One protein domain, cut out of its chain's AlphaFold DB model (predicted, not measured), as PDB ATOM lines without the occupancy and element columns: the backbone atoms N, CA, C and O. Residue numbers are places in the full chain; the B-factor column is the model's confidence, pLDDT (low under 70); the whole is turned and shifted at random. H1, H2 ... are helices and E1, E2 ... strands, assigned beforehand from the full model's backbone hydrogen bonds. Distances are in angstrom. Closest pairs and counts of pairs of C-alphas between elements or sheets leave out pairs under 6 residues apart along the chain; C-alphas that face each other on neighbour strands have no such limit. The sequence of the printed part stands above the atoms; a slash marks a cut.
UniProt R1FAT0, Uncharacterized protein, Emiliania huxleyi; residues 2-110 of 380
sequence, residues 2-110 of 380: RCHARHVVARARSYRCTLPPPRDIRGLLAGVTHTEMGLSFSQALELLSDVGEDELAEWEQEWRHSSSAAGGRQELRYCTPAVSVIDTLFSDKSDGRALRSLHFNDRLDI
ATOM      1  N   ARG A   2     -13.309   8.191  -6.335       41.38
ATOM      2  CA  ARG A   2     -12.662   9.535  -6.344       41.38
ATOM      3  C   ARG A   2     -13.314  10.610  -7.237       41.38
ATOM      4  O   ARG A   2     -13.323  11.775  -6.865       41.38
ATOM      5  N   CYS A   3     -13.868  10.247  -8.399       42.94
ATOM      6  CA  CYS A   3     -14.551  11.211  -9.280       42.94
ATOM      7  C   CYS A   3     -15.950  11.611  -8.762       42.94
ATOM      8  O   CYS A   3     -16.387  12.730  -8.987       42.94
ATOM      9  N   HIS A   4     -16.624  10.714  -8.032       49.06
ATOM     10  CA  HIS A   4     -17.956  10.954  -7.456       49.06
ATOM     11  C   HIS A   4     -17.858  11.703  -6.120       49.06
ATOM     12  O   HIS A   4     -18.619  12.633  -5.894       49.06
ATOM     13  N   ALA A   5     -16.833  11.406  -5.309       51.66
ATOM     14  CA  ALA A   5     -16.498  12.183  -4.113       51.66
ATOM     15  C   ALA A   5     -16.291  13.675  -4.437       51.66
ATOM     16  O   ALA A   5     -16.749  14.540  -3.706       51.66
ATOM     17  N   ARG A   6     -15.679  13.996  -5.588       53.19
ATOM     18  CA  ARG A   6     -15.511  15.389  -6.042       53.19
ATOM     19  C   ARG A   6     -16.828  16.109  -6.359       53.19
ATOM     20  O   ARG A   6     -16.850  17.329  -6.255       53.19
ATOM     21  N   HIS A   7     -17.884  15.393  -6.752       54.75
ATOM     22  CA  HIS A   7     -19.194  15.981  -7.063       54.75
ATOM     23  C   HIS A   7     -19.995  16.263  -5.782       54.75
ATOM     24  O   HIS A   7     -20.426  17.395  -5.583       54.75
ATOM     25  N   VAL A   8     -20.020  15.295  -4.859       57.53
ATOM     26  CA  VAL A   8     -20.565  15.449  -3.496       57.53
ATOM     27  C   VAL A   8     -19.902  16.625  -2.780       57.53
ATOM     28  O   VAL A   8     -20.570  17.496  -2.224       57.53
ATOM     29  N   VAL A   9     -18.571  16.712  -2.872       59.22
ATOM     30  CA  VAL A   9     -17.800  17.843  -2.344       59.22
ATOM     31  C   VAL A   9     -18.176  19.155  -3.042       59.22
ATOM     32  O   VAL A   9     -18.227  20.187  -2.383       59.22
ATOM     33  N   ALA A  10     -18.465  19.157  -4.347       59.75
ATOM     34  CA  ALA A  10     -18.843  20.367  -5.079       59.75
ATOM     35  C   ALA A  10     -20.211  20.925  -4.658       59.75
ATOM     36  O   ALA A  10     -20.329  22.140  -4.506       59.75
ATOM     37  N   ARG A  11     -21.219  20.073  -4.423       62.38
ATOM     38  CA  ARG A  11     -22.508  20.525  -3.878       62.38
ATOM     39  C   ARG A  11     -22.362  20.975  -2.438       62.38
ATOM     40  O   ARG A  11     -22.809  22.055  -2.090       62.38
ATOM     41  N   ALA A  12     -21.668  20.205  -1.611       60.25
ATOM     42  CA  ALA A  12     -21.482  20.568  -0.217       60.25
ATOM     43  C   ALA A  12     -20.606  21.839  -0.035       60.25
ATOM     44  O   ALA A  12     -20.765  22.578   0.933       60.25
ATOM     45  N   ARG A  13     -19.773  22.192  -1.029       61.16
ATOM     46  CA  ARG A  13     -19.063  23.487  -1.119       61.16
ATOM     47  C   ARG A  13     -19.978  24.706  -1.285       61.16
ATOM     48  O   ARG A  13     -19.482  25.826  -1.161       61.16
ATOM     49  N   SER A  14     -21.276  24.545  -1.562       60.09
ATOM     50  CA  SER A  14     -22.213  25.679  -1.565       60.09
ATOM     51  C   SER A  14     -22.488  26.229  -0.159       60.09
ATOM     52  O   SER A  14     -22.977  27.354  -0.043       60.09
ATOM     53  N   TYR A  15     -22.157  25.476   0.899       56.75
ATOM     54  CA  TYR A  15     -22.328  25.879   2.294       56.75
ATOM     55  C   TYR A  15     -21.034  26.460   2.883       56.75
ATOM     56  O   TYR A  15     -19.963  25.863   2.807       56.75
ATOM     57  N   ARG A  16     -21.133  27.598   3.575       59.22
ATOM     58  CA  ARG A  16     -20.031  28.193   4.343       59.22
ATOM     59  C   ARG A  16     -20.099  27.770   5.811       59.22
ATOM     60  O   ARG A  16     -21.095  28.016   6.477       59.22
ATOM     61  N   CYS A  17     -19.043  27.192   6.378       57.69
ATOM     62  CA  CYS A  17     -19.089  26.676   7.754       57.69
ATOM     63  C   CYS A  17     -18.587  27.692   8.803       57.69
ATOM     64  O   CYS A  17     -17.419  28.078   8.779       57.69
ATOM     65  N   THR A  18     -19.441  28.107   9.749       60.06
ATOM     66  CA  THR A  18     -19.112  29.154  10.756       60.06
ATOM     67  C   THR A  18     -18.994  28.653  12.198       60.06
ATOM     68  O   THR A  18     -18.770  29.432  13.118       60.06
ATOM     69  N   LEU A  19     -19.121  27.347  12.397       57.94
ATOM     70  CA  LEU A  19     -19.136  26.707  13.706       57.94
ATOM     71  C   LEU A  19     -17.766  26.762  14.438       57.94
ATOM     72  O   LEU A  19     -16.713  26.700  13.784       57.94
ATOM     73  N   PRO A  20     -17.743  26.766  15.787       50.56
ATOM     74  CA  PRO A  20     -16.567  26.392  16.577       50.56
ATOM     75  C   PRO A  20     -16.396  24.851  16.635       50.56
ATOM     76  O   PRO A  20     -17.389  24.128  16.543       50.56
ATOM     77  N   PRO A  21     -15.166  24.311  16.698       53.47
ATOM     78  CA  PRO A  21     -14.914  22.872  16.877       53.47
ATOM     79  C   PRO A  21     -15.062  22.410  18.348       53.47
ATOM     80  O   PRO A  21     -14.844  23.232  19.244       53.47
ATOM     81  N   PRO A  22     -15.349  21.113  18.617       50.00
ATOM     82  CA  PRO A  22     -15.573  20.024  17.659       50.00
ATOM     83  C   PRO A  22     -17.051  19.871  17.258       50.00
ATOM     84  O   PRO A  22     -17.960  20.111  18.046       50.00
ATOM     85  N   ARG A  23     -17.274  19.442  16.017       67.94
ATOM     86  CA  ARG A  23     -18.582  19.130  15.427       67.94
ATOM     87  C   ARG A  23     -18.401  17.975  14.453       67.94
ATOM     88  O   ARG A  23     -17.323  17.848  13.878       67.94
ATOM     89  N   ASP A  24     -19.443  17.185  14.241       77.25
ATOM     90  CA  ASP A  24     -19.378  16.058  13.315       77.25
ATOM     91  C   ASP A  24     -20.109  16.389  12.011       77.25
ATOM     92  O   ASP A  24     -21.329  16.260  11.905       77.25
ATOM     93  N   ILE A  25     -19.351  16.852  11.016       80.69
ATOM     94  CA  ILE A  25     -19.876  17.219   9.693       80.69
ATOM     95  C   ILE A  25     -20.241  16.002   8.836       80.69
ATOM     96  O   ILE A  25     -20.876  16.150   7.787       80.69
ATOM     97  N   ARG A  26     -19.867  14.790   9.274       85.56
ATOM     98  CA  ARG A  26     -20.147  13.549   8.544       85.56
ATOM     99  C   ARG A  26     -21.639  13.342   8.335       85.56
ATOM    100  O   ARG A  26     -22.009  12.826   7.291       85.56
ATOM    101  N   GLY A  27     -22.488  13.799   9.259       87.62
ATOM    102  CA  GLY A  27     -23.943  13.744   9.097       87.62
ATOM    103  C   GLY A  27     -24.424  14.497   7.855       87.62
ATOM    104  O   GLY A  27     -25.061  13.913   6.982       87.62
ATOM    105  N   LEU A  28     -24.054  15.775   7.724       86.38
ATOM    106  CA  LEU A  28     -24.397  16.585   6.550       86.38
ATOM    107  C   LEU A  28     -23.840  15.976   5.258       86.38
ATOM    108  O   LEU A  28     -24.543  15.885   4.254       86.38
ATOM    109  N   LEU A  29     -22.575  15.551   5.284       85.62
ATOM    110  CA  LEU A  29     -21.930  14.919   4.134       85.62
ATOM    111  C   LEU A  29     -22.625  13.614   3.737       85.62
ATOM    112  O   LEU A  29     -22.802  13.360   2.544       85.62
ATOM    113  N   ALA A  30     -23.043  12.806   4.713       88.19
ATOM    114  CA  ALA A  30     -23.794  11.580   4.485       88.19
ATOM    115  C   ALA A  30     -25.139  11.897   3.835       88.19
ATOM    116  O   ALA A  30     -25.519  11.207   2.898       88.19
ATOM    117  N   GLY A  31     -25.802  12.978   4.251       85.94
ATOM    118  CA  GLY A  31     -27.036  13.457   3.632       85.94
ATOM    119  C   GLY A  31     -26.865  13.839   2.166       85.94
ATOM    120  O   GLY A  31     -27.578  13.341   1.300       85.94
ATOM    121  N   VAL A  32     -25.851  14.653   1.855       84.25
ATOM    122  CA  VAL A  32     -25.541  15.019   0.461       84.25
ATOM    123  C   VAL A  32     -25.199  13.774  -0.365       84.25
ATOM    124  O   VAL A  32     -25.702  13.603  -1.476       84.25
ATOM    125  N   THR A  33     -24.376  12.880   0.187       84.06
ATOM    126  CA  THR A  33     -23.952  11.634  -0.470       84.06
ATOM    127  C   THR A  33     -25.134  10.698  -0.718       84.06
ATOM    128  O   THR A  33     -25.249  10.139  -1.808       84.06
ATOM    129  N   HIS A  34     -26.022  10.546   0.266       83.50
ATOM    130  CA  HIS A  34     -27.264   9.778   0.186       83.50
ATOM    131  C   HIS A  34     -28.100  10.233  -1.013       83.50
ATOM    132  O   HIS A  34     -28.381   9.428  -1.904       83.50
ATOM    133  N   THR A  35     -28.408  11.532  -1.083       77.94
ATOM    134  CA  THR A  35     -29.236  12.110  -2.146       77.94
ATOM    135  C   THR A  35     -28.575  12.009  -3.522       77.94
ATOM    136  O   THR A  35     -29.237  11.664  -4.496       77.94
ATOM    137  N   GLU A  36     -27.279  12.308  -3.637       79.19
ATOM    138  CA  GLU A  36     -26.606  12.336  -4.945       79.19
ATOM    139  C   GLU A  36     -26.281  10.953  -5.501       79.19
ATOM    140  O   GLU A  36     -26.294  10.752  -6.716       79.19
ATOM    141  N   MET A  37     -25.947  10.006  -4.627       81.88
ATOM    142  CA  MET A  37     -25.503   8.676  -5.039       81.88
ATOM    143  C   MET A  37     -26.623   7.631  -4.996       81.88
ATOM    144  O   MET A  37     -26.389   6.496  -5.408       81.88
ATOM    145  N   GLY A  38     -27.819   7.988  -4.507       81.19
ATOM    146  CA  GLY A  38     -28.948   7.064  -4.363       81.19
ATOM    147  C   GLY A  38     -28.662   5.906  -3.400       81.19
ATOM    148  O   GLY A  38     -29.197   4.811  -3.565       81.19
ATOM    149  N   LEU A  39     -27.767   6.121  -2.432       84.38
ATOM    150  CA  LEU A  39     -27.442   5.158  -1.375       84.38
ATOM    151  C   LEU A  39     -28.443   5.296  -0.231       84.38
ATOM    152  O   LEU A  39     -29.070   6.335  -0.118       84.38
ATOM    153  N   SER A  40     -28.570   4.323   0.672       87.50
ATOM    154  CA  SER A  40     -29.227   4.601   1.965       87.50
ATOM    155  C   SER A  40     -28.363   5.539   2.821       87.50
ATOM    156  O   SER A  40     -27.138   5.554   2.679       87.50
ATOM    157  N   PHE A  41     -28.979   6.304   3.729       87.12
ATOM    158  CA  PHE A  41     -28.238   7.210   4.617       87.12
ATOM    159  C   PHE A  41     -27.177   6.469   5.446       87.12
ATOM    160  O   PHE A  41     -26.037   6.916   5.532       87.12
ATOM    161  N   SER A  42     -27.501   5.278   5.961       87.38
ATOM    162  CA  SER A  42     -26.549   4.442   6.704       87.38
ATOM    163  C   SER A  42     -25.341   4.026   5.864       87.38
ATOM    164  O   SER A  42     -24.216   4.091   6.348       87.38
ATOM    165  N   GLN A  43     -25.547   3.653   4.594       87.75
ATOM    166  CA  GLN A  43     -24.444   3.339   3.678       87.75
ATOM    167  C   GLN A  43     -23.588   4.573   3.381       87.75
ATOM    168  O   GLN A  43     -22.368   4.478   3.313       87.75
ATOM    169  N   ALA A  44     -24.215   5.738   3.208       87.31
ATOM    170  CA  ALA A  44     -23.499   6.989   2.990       87.31
ATOM    171  C   ALA A  44     -22.644   7.378   4.207       87.31
ATOM    172  O   ALA A  44     -21.507   7.816   4.044       87.31
ATOM    173  N   LEU A  45     -23.160   7.170   5.420       86.50
ATOM    174  CA  LEU A  45     -22.429   7.413   6.660       86.50
ATOM    175  C   LEU A  45     -21.269   6.422   6.847       86.50
ATOM    176  O   LEU A  45     -20.172   6.834   7.214       86.50
ATOM    177  N   GLU A  46     -21.479   5.140   6.537       86.94
ATOM    178  CA  GLU A  46     -20.432   4.110   6.564       86.94
ATOM    179  C   GLU A  46     -19.277   4.466   5.618       86.94
ATOM    180  O   GLU A  46     -18.116   4.413   6.017       86.94
ATOM    181  N   LEU A  47     -19.574   4.950   4.408       84.75
ATOM    182  CA  LEU A  47     -18.552   5.417   3.463       84.75
ATOM    183  C   LEU A  47     -17.697   6.576   3.997       84.75
ATOM    184  O   LEU A  47     -16.556   6.740   3.566       84.75
ATOM    185  N   LEU A  48     -18.246   7.388   4.899       82.75
ATOM    186  CA  LEU A  48     -17.557   8.529   5.507       82.75
ATOM    187  C   LEU A  48     -16.849   8.171   6.818       82.75
ATOM    188  O   LEU A  48     -16.094   8.992   7.343       82.75
ATOM    189  N   SER A  49     -17.063   6.961   7.341       80.25
ATOM    190  CA  SER A  49     -16.422   6.495   8.576       80.25
ATOM    191  C   SER A  49     -14.909   6.293   8.421       80.25
ATOM    192  O   SER A  49     -14.166   6.511   9.375       80.25
ATOM    193  N   ASP A  50     -14.451   5.987   7.203       76.94
ATOM    194  CA  ASP A  50     -13.033   5.821   6.857       76.94
ATOM    195  C   ASP A  50     -12.312   7.151   6.555       76.94
ATOM    196  O   ASP A  50     -11.095   7.167   6.349       76.94
ATOM    197  N   VAL A  51     -13.037   8.276   6.512       79.31
ATOM    198  CA  VAL A  51     -12.448   9.600   6.265       79.31
ATOM    199  C   VAL A  51     -11.825  10.123   7.559       79.31
ATOM    200  O   VAL A  51     -12.508  10.333   8.570       79.31
ATOM    201  N   GLY A  52     -10.507  10.328   7.519       78.19
ATOM    202  CA  GLY A  52      -9.727  10.813   8.655       78.19
ATOM    203  C   GLY A  52     -10.093  12.245   9.057       78.19
ATOM    204  O   GLY A  52     -10.500  13.054   8.228       78.19
ATOM    205  N   GLU A  53      -9.906  12.574  10.339       78.62
ATOM    206  CA  GLU A  53     -10.194  13.912  10.888       78.62
ATOM    207  C   GLU A  53      -9.421  15.033  10.172       78.62
ATOM    208  O   GLU A  53      -9.962  16.117   9.973       78.62
ATOM    209  N   ASP A  54      -8.189  14.764   9.727       78.25
ATOM    210  CA  ASP A  54      -7.382  15.735   8.978       78.25
ATOM    211  C   ASP A  54      -8.002  16.050   7.604       78.25
ATOM    212  O   ASP A  54      -8.077  17.212   7.212       78.25
ATOM    213  N   GLU A  55      -8.524  15.037   6.902       76.56
ATOM    214  CA  GLU A  55      -9.194  15.211   5.603       76.56
ATOM    215  C   GLU A  55     -10.528  15.959   5.765       76.56
ATOM    216  O   GLU A  55     -10.849  16.846   4.970       76.56
ATOM    217  N   LEU A  56     -11.272  15.689   6.845       75.06
ATOM    218  CA  LEU A  56     -12.468  16.462   7.191       75.06
ATOM    219  C   LEU A  56     -12.131  17.916   7.531       75.06
ATOM    220  O   LEU A  56     -12.822  18.827   7.074       75.06
ATOM    221  N   ALA A  57     -11.068  18.155   8.300       72.88
ATOM    222  CA  ALA A  57     -10.629  19.500   8.654       72.88
ATOM    223  C   ALA A  57     -10.175  20.298   7.422       72.88
ATOM    224  O   ALA A  57     -10.470  21.494   7.324       72.88
ATOM    225  N   GLU A  58      -9.503  19.652   6.467       73.19
ATOM    226  CA  GLU A  58      -9.176  20.240   5.166       73.19
ATOM    227  C   GLU A  58     -10.445  20.600   4.379       73.19
ATOM    228  O   GLU A  58     -10.568  21.736   3.912       73.19
ATOM    229  N   TRP A  59     -11.437  19.705   4.303       69.94
ATOM    230  CA  TRP A  59     -12.723  19.999   3.652       69.94
ATOM    231  C   TRP A  59     -13.467  21.164   4.310       69.94
ATOM    232  O   TRP A  59     -13.985  22.041   3.613       69.94
ATOM    233  N   GLU A  60     -13.486  21.232   5.642       67.25
ATOM    234  CA  GLU A  60     -14.090  22.353   6.363       67.25
ATOM    235  C   GLU A  60     -13.395  23.687   6.056       67.25
ATOM    236  O   GLU A  60     -14.060  24.722   5.920       67.25
ATOM    237  N   GLN A  61     -12.062  23.685   5.956       66.50
ATOM    238  CA  GLN A  61     -11.291  24.867   5.571       66.50
ATOM    239  C   GLN A  61     -11.588  25.273   4.124       66.50
ATOM    240  O   GLN A  61     -11.864  26.446   3.865       66.50
ATOM    241  N   GLU A  62     -11.628  24.321   3.189       64.06
ATOM    242  CA  GLU A  62     -12.013  24.590   1.802       64.06
ATOM    243  C   GLU A  62     -13.430  25.181   1.693       64.06
ATOM    244  O   GLU A  62     -13.639  26.119   0.920       64.06
ATOM    245  N   TRP A  63     -14.399  24.706   2.483       65.44
ATOM    246  CA  TRP A  63     -15.758  25.271   2.539       65.44
ATOM    247  C   TRP A  63     -15.804  26.682   3.113       65.44
ATOM    248  O   TRP A  63     -16.531  27.537   2.614       65.44
ATOM    249  N   ARG A  64     -15.016  26.969   4.155       59.84
ATOM    250  CA  ARG A  64     -14.911  28.325   4.724       59.84
ATOM    251  C   ARG A  64     -14.419  29.351   3.703       59.84
ATOM    252  O   ARG A  64     -14.805  30.521   3.793       59.84
ATOM    253  N   HIS A  65     -13.576  28.911   2.767       56.28
ATOM    254  CA  HIS A  65     -12.939  29.746   1.748       56.28
ATOM    255  C   HIS A  65     -13.628  29.698   0.374       56.28
ATOM    256  O   HIS A  65     -13.435  30.614  -0.430       56.28
ATOM    257  N   SER A  66     -14.472  28.696   0.110       56.28
ATOM    258  CA  SER A  66     -15.278  28.611  -1.111       56.28
ATOM    259  C   SER A  66     -16.364  29.687  -1.090       56.28
ATOM    260  O   SER A  66     -17.351  29.613  -0.365       56.28
ATOM    261  N   SER A  67     -16.155  30.744  -1.871       47.09
ATOM    262  CA  SER A  67     -17.148  31.798  -2.088       47.09
ATOM    263  C   SER A  67     -18.157  31.308  -3.132       47.09
ATOM    264  O   SER A  67     -17.763  31.064  -4.273       47.09
ATOM    265  N   SER A  68     -19.438  31.132  -2.778       49.50
ATOM    266  CA  SER A  68     -20.447  30.702  -3.755       49.50
ATOM    267  C   SER A  68     -20.741  31.843  -4.741       49.50
ATOM    268  O   SER A  68     -21.360  32.853  -4.422       49.50
ATOM    269  N   ALA A  69     -20.258  31.677  -5.972       42.53
ATOM    270  CA  ALA A  69     -20.543  32.542  -7.116       42.53
ATOM    271  C   ALA A  69     -21.892  32.209  -7.797       42.53
ATOM    272  O   ALA A  69     -22.149  32.656  -8.911       42.53
ATOM    273  N   ALA A  70     -22.759  31.426  -7.150       41.47
ATOM    274  CA  ALA A  70     -24.055  31.026  -7.686       41.47
ATOM    275  C   ALA A  70     -25.132  31.140  -6.595       41.47
ATOM    276  O   ALA A  70     -25.204  30.301  -5.708       41.47
ATOM    277  N   GLY A  71     -25.921  32.218  -6.666       46.56
ATOM    278  CA  GLY A  71     -27.272  32.355  -6.104       46.56
ATOM    279  C   GLY A  71     -27.522  31.809  -4.693       46.56
ATOM    280  O   GLY A  71     -28.112  30.747  -4.550       46.56
ATOM    281  N   GLY A  72     -27.163  32.589  -3.668       55.56
ATOM    282  CA  GLY A  72     -27.499  32.345  -2.258       55.56
ATOM    283  C   GLY A  72     -26.275  32.003  -1.406       55.56
ATOM    284  O   GLY A  72     -25.567  31.031  -1.661       55.56
ATOM    285  N   ARG A  73     -25.997  32.811  -0.375       72.31
ATOM    286  CA  ARG A  73     -24.910  32.540   0.581       72.31
ATOM    287  C   ARG A  73     -25.490  31.726   1.737       72.31
ATOM    288  O   ARG A  73     -26.145  32.291   2.610       72.31
ATOM    289  N   GLN A  74     -25.296  30.410   1.706       77.69
ATOM    290  CA  GLN A  74     -25.718  29.505   2.778       77.69
ATOM    291  C   GLN A  74     -24.599  29.353   3.814       77.69
ATOM    292  O   GLN A  74     -23.437  29.196   3.445       77.69
ATOM    293  N   GLU A  75     -24.924  29.394   5.104       81.56
ATOM    294  CA  GLU A  75     -23.975  29.236   6.206       81.56
ATOM    295  C   GLU A  75     -24.399  28.099   7.150       81.56
ATOM    296  O   GLU A  75     -25.465  28.150   7.752       81.56
ATOM    297  N   LEU A  76     -23.552  27.085   7.331       84.12
ATOM    298  CA  LEU A  76     -23.766  26.015   8.307       84.12
ATOM    299  C   LEU A  76     -23.525  26.548   9.730       84.12
ATOM    300  O   LEU A  76     -22.447  27.083  10.039       84.12
ATOM    301  N   ARG A  77     -24.543  26.387  10.582       85.50
ATOM    302  CA  ARG A  77     -24.619  26.866  11.973       85.50
ATOM    303  C   ARG A  77     -24.623  25.763  13.018       85.50
ATOM    304  O   ARG A  77     -24.312  26.055  14.164       85.50
ATOM    305  N   TYR A  78     -24.991  24.541  12.642       86.19
ATOM    306  CA  TYR A  78     -25.009  23.355  13.501       86.19
ATOM    307  C   TYR A  78     -24.884  22.113  12.653       86.19
ATOM    308  O   TYR A  78     -25.447  22.076  11.559       86.19
ATOM    309  N   CYS A  79     -24.197  21.104  13.167       87.06
ATOM    310  CA  CYS A  79     -24.194  19.797  12.545       87.06
ATOM    311  C   CYS A  79     -23.925  18.720  13.592       87.06
ATOM    312  O   CYS A  79     -23.033  18.855  14.433       87.06
ATOM    313  N   THR A  80     -24.721  17.669  13.511       88.00
ATOM    314  CA  THR A  80     -24.590  16.393  14.217       88.00
ATOM    315  C   THR A  80     -24.757  15.287  13.174       88.00
ATOM    316  O   THR A  80     -25.118  15.591  12.033       88.00
ATOM    317  N   PRO A  81     -24.584  14.004  13.528       85.94
ATOM    318  CA  PRO A  81     -24.957  12.918  12.631       85.94
ATOM    319  C   PRO A  81     -26.420  12.994  12.160       85.94
ATOM    320  O   PRO A  81     -26.683  12.724  10.991       85.94
ATOM    321  N   ALA A  82     -27.355  13.427  13.016       88.44
ATOM    322  CA  ALA A  82     -28.789  13.413  12.716       88.44
ATOM    323  C   ALA A  82     -29.320  14.695  12.053       88.44
ATOM    324  O   ALA A  82     -30.160  14.613  11.161       88.44
ATOM    325  N   VAL A  83     -28.855  15.876  12.473       92.06
ATOM    326  CA  VAL A  83     -29.407  17.167  12.019       92.06
ATOM    327  C   VAL A  83     -28.349  18.175  11.599       92.06
ATOM    328  O   VAL A  83     -27.234  18.198  12.132       92.06
ATOM    329  N   SER A  84     -28.757  19.083  10.715       91.50
ATOM    330  CA  SER A  84     -28.002  20.274  10.324       91.50
ATOM    331  C   SER A  84     -28.859  21.534  10.429       91.50
ATOM    332  O   SER A  84     -30.048  21.513  10.115       91.50
ATOM    333  N   VAL A  85     -28.247  22.648  10.844       91.69
ATOM    334  CA  VAL A  85     -28.882  23.979  10.845       91.69
ATOM    335  C   VAL A  85     -28.145  24.891   9.879       91.69
ATOM    336  O   VAL A  85     -26.927  25.053   9.993       91.69
ATOM    337  N   ILE A  86     -28.874  25.488   8.940       88.50
ATOM    338  CA  ILE A  86     -28.328  26.256   7.821       88.50
ATOM    339  C   ILE A  86     -28.996  27.635   7.781       88.50
ATOM    340  O   ILE A  86     -30.217  27.741   7.753       88.50
ATOM    341  N   ASP A  87     -28.196  28.697   7.738       88.12
ATOM    342  CA  ASP A  87     -28.666  30.052   7.454       88.12
ATOM    343  C   ASP A  87     -28.573  30.316   5.947       88.12
ATOM    344  O   ASP A  87     -27.484  30.309   5.385       88.12
ATOM    345  N   THR A  88     -29.685  30.595   5.275       84.94
ATOM    346  CA  THR A  88     -29.721  31.015   3.869       84.94
ATOM    347  C   THR A  88     -29.903  32.528   3.790       84.94
ATOM    348  O   THR A  88     -30.963  33.052   4.137       84.94
ATOM    349  N   LEU A  89     -28.868  33.246   3.347       78.44
ATOM    350  CA  LEU A  89     -28.909  34.702   3.178       78.44
ATOM    351  C   LEU A  89     -29.643  35.083   1.893       78.44
ATOM    352  O   LEU A  89     -29.399  34.511   0.826       78.44
ATOM    353  N   PHE A  90     -30.497  36.100   1.977       70.06
ATOM    354  CA  PHE A  90     -31.183  36.643   0.809       70.06
ATOM    355  C   PHE A  90     -30.190  37.424  -0.065       70.06
ATOM    356  O   PHE A  90     -29.608  38.406   0.389       70.06
ATOM    357  N   SER A  91     -30.002  37.009  -1.323       54.91
ATOM    358  CA  SER A  91     -29.033  37.630  -2.244       54.91
ATOM    359  C   SER A  91     -29.346  39.093  -2.589       54.91
ATOM    360  O   SER A  91     -28.429  39.835  -2.924       54.91
ATOM    361  N   ASP A  92     -30.612  39.504  -2.469       54.78
ATOM    362  CA  ASP A  92     -31.115  40.807  -2.935       54.78
ATOM    363  C   ASP A  92     -31.419  41.824  -1.820       54.78
ATOM    364  O   ASP A  92     -31.837  42.947  -2.111       54.78
ATOM    365  N   LYS A  93     -31.233  41.481  -0.535       53.19
ATOM    366  CA  LYS A  93     -31.546  42.396   0.578       53.19
ATOM    367  C   LYS A  93     -30.281  42.847   1.304       53.19
ATOM    368  O   LYS A  93     -29.596  42.066   1.952       53.19
ATOM    369  N   SER A  94     -30.012  44.152   1.254       53.97
ATOM    370  CA  SER A  94     -28.914  44.827   1.966       53.97
ATOM    371  C   SER A  94     -29.102  44.904   3.488       53.97
ATOM    372  O   SER A  94     -28.270  45.487   4.178       53.97
ATOM    373  N   ASP A  95     -30.185  44.338   4.023       67.69
ATOM    374  CA  ASP A  95     -30.548  44.423   5.440       67.69
ATOM    375  C   ASP A  95     -29.927  43.326   6.317       67.69
ATOM    376  O   ASP A  95     -30.128  43.341   7.529       67.69
ATOM    377  N   GLY A  96     -29.174  42.392   5.725       71.75
ATOM    378  CA  GLY A  96     -28.443  41.350   6.448       71.75
ATOM    379  C   GLY A  96     -29.309  40.223   7.018       71.75
ATOM    380  O   GLY A  96     -28.805  39.436   7.814       71.75
ATOM    381  N   ARG A  97     -30.590  40.122   6.641       82.25
ATOM    382  CA  ARG A  97     -31.474  39.037   7.101       82.25
ATOM    383  C   ARG A  97     -31.156  37.694   6.437       82.25
ATOM    384  O   ARG A  97     -30.696  37.639   5.294       82.25
ATOM    385  N   ALA A  98     -31.492  36.610   7.131       87.00
ATOM    386  CA  ALA A  98     -31.398  35.243   6.615       87.00
ATOM    387  C   ALA A  98     -32.617  34.401   7.021       87.00
ATOM    388  O   ALA A  98     -33.415  34.797   7.875       87.00
ATOM    389  N   LEU A  99     -32.736  33.221   6.422       88.56
ATOM    390  CA  LEU A  99     -33.601  32.142   6.895       88.56
ATOM    391  C   LEU A  99     -32.748  31.093   7.590       88.56
ATOM    392  O   LEU A  99     -31.840  30.561   6.966       88.56
ATOM    393  N   ARG A 100     -33.040  30.789   8.853       92.31
ATOM    394  CA  ARG A 100     -32.407  29.696   9.593       92.31
ATOM    395  C   ARG A 100     -33.291  28.465   9.509       92.31
ATOM    396  O   ARG A 100     -34.371  28.460  10.102       92.31
ATOM    397  N   SER A 101     -32.837  27.441   8.800       92.44
ATOM    398  CA  SER A 101     -33.542  26.174   8.643       92.44
ATOM    399  C   SER A 101     -32.852  25.042   9.399       92.44
ATOM    400  O   SER A 101     -31.627  24.984   9.463       92.44
ATOM    401  N   LEU A 102     -33.644  24.146   9.984       93.81
ATOM    402  CA  LEU A 102     -33.197  22.868  10.536       93.81
ATOM    403  C   LEU A 102     -33.619  21.753   9.580       93.81
ATOM    404  O   LEU A 102     -34.749  21.749   9.093       93.81
ATOM    405  N   HIS A 103     -32.717  20.811   9.345       90.75
ATOM    406  CA  HIS A 103     -32.919  19.665   8.467       90.75
ATOM    407  C   HIS A 103     -32.515  18.380   9.182       90.75
ATOM    408  O   HIS A 103     -31.516  18.375   9.909       90.75
ATOM    409  N   PHE A 104     -33.240  17.291   8.927       90.31
ATOM    410  CA  PHE A 104     -32.702  15.954   9.163       90.31
ATOM    411  C   PHE A 104     -31.729  15.617   8.037       90.31
ATOM    412  O   PHE A 104     -31.994  15.897   6.869       90.31
ATOM    413  N   ASN A 105     -30.572  15.063   8.383       89.81
ATOM    414  CA  ASN A 105     -29.522  14.808   7.404       89.81
ATOM    415  C   ASN A 105     -29.884  13.679   6.436       89.81
ATOM    416  O   ASN A 105     -29.409  13.685   5.307       89.81
ATOM    417  N   ASP A 106     -30.731  12.736   6.837       86.44
ATOM    418  CA  ASP A 106     -31.251  11.685   5.958       86.44
ATOM    419  C   ASP A 106     -32.292  12.197   4.948       86.44
ATOM    420  O   ASP A 106     -32.558  11.517   3.961       86.44
ATOM    421  N   ARG A 107     -32.832  13.406   5.155       83.44
ATOM    422  CA  ARG A 107     -33.836  14.075   4.308       83.44
ATOM    423  C   ARG A 107     -33.513  15.565   4.148       83.44
ATOM    424  O   ARG A 107     -34.307  16.449   4.478       83.44
ATOM    425  N   LEU A 108     -32.288  15.848   3.698       79.69
ATOM    426  CA  LEU A 108     -31.709  17.199   3.666       79.69
ATOM    427  C   LEU A 108     -32.458  18.171   2.730       79.69
ATOM    428  O   LEU A 108     -32.351  19.388   2.876       79.69
ATOM    429  N   ASP A 109     -33.214  17.646   1.774       75.69
ATOM    430  CA  ASP A 109     -34.051  18.388   0.832       75.69
ATOM    431  C   ASP A 109     -35.275  19.048   1.486       75.69
ATOM    432  O   ASP A 109     -35.786  20.032   0.950       75.69
ATOM    433  N   ILE A 110     -35.701  18.578   2.662       76.38
ATOM    434  CA  ILE A 110     -36.882  19.091   3.360       76.38
ATOM    435  C   ILE A 110     -36.458  19.867   4.610       76.38
ATOM    436  O   ILE A 110     -35.801  19.343   5.513       76.38
TER     437      ILE A 110
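This is residues 2 to 110 of the 380 residues of an uncharacterized protein of Emiliania huxleyi (UniProt R1FAT0). A twisted sheet of four strands forms one slab, and its helices gather at one end and along one edge: H2 packs on the end of the sheet near the turn between E2 and E3, H1 and H3 pack on H2, and H4 runs past the short edge strand E1. At the opposite end the hairpin of E3 and E4 reaches away from H2 and H3. The printed part has 109 residues with four named helices and four named strands, in the order H1 E1 H2 H3 H4 E2 E3 E4; the class is mixed, helices and strands. The mixed sheet runs E1, E2, E3, E4. The whole is compact, with a radius of gyration of the C-alphas of 13.6 A, yet elongated, spanning 42 by 27 by 27 A.

E2, residues 73 to 79, E3, residues 83 to 89, and E4, residues 98 to 104, form a meander, each strand the antiparallel neighbour of the one before. E2 and E3 are a hairpin, with N 75 and O 87 2.7 A apart, within hydrogen-bond range; E3 and E4 are another, with N 88 and O 99 also at 2.7 A. E1, residues 15 to 17, is parallel to E2, with N 16 and O 74 at 2.8 A. E1, then H2, residues 26 to 37, H3, residues 41 to 49, and H4, residues 53 to 65, then E2 make a strand-helix-strand unit, two parallel neighbour strands with helices between. The sheet is only just strongly twisted, its C-alphas up to 4.4 A off the best plane. H2 is on the sheet at a height of 11.4 A, over E3 and E4, across the strands at 90 degrees to E4 on the local plane; its line rises 39 degrees, only just short of standing up. H2 and H3 touch at a steep tilt of 59 degrees, C-alphas of Ala 30 and Ala 44 closest at 4.8 A. H1, residues 2 to 12, touches H2, C-alphas of Val 8 and Thr 33 closest at 5.9 A. H4 only grazes the sheet with residues 60 to 65. Every O i to N i+4 pair is within hydrogen-bond range in H2, H3 and H4, and 6 of 7 in H1.

E3 is 19.6 A long, E4 19.5 A, H4 18.5 A and E2 17.5 A. H1 begins at C-alpha 2, (-12.662, 9.535, -6.344), and E4 ends at C-alpha 104, (-32.702, 15.954, 9.163).

The C-alphas of Asp 50 and Asp 95, the two farthest apart, are 42.4 A apart. The printed part has no cut and no long link. Confidence is under 70 at residues 2 to 23, 59 to 72 and 91 to 95.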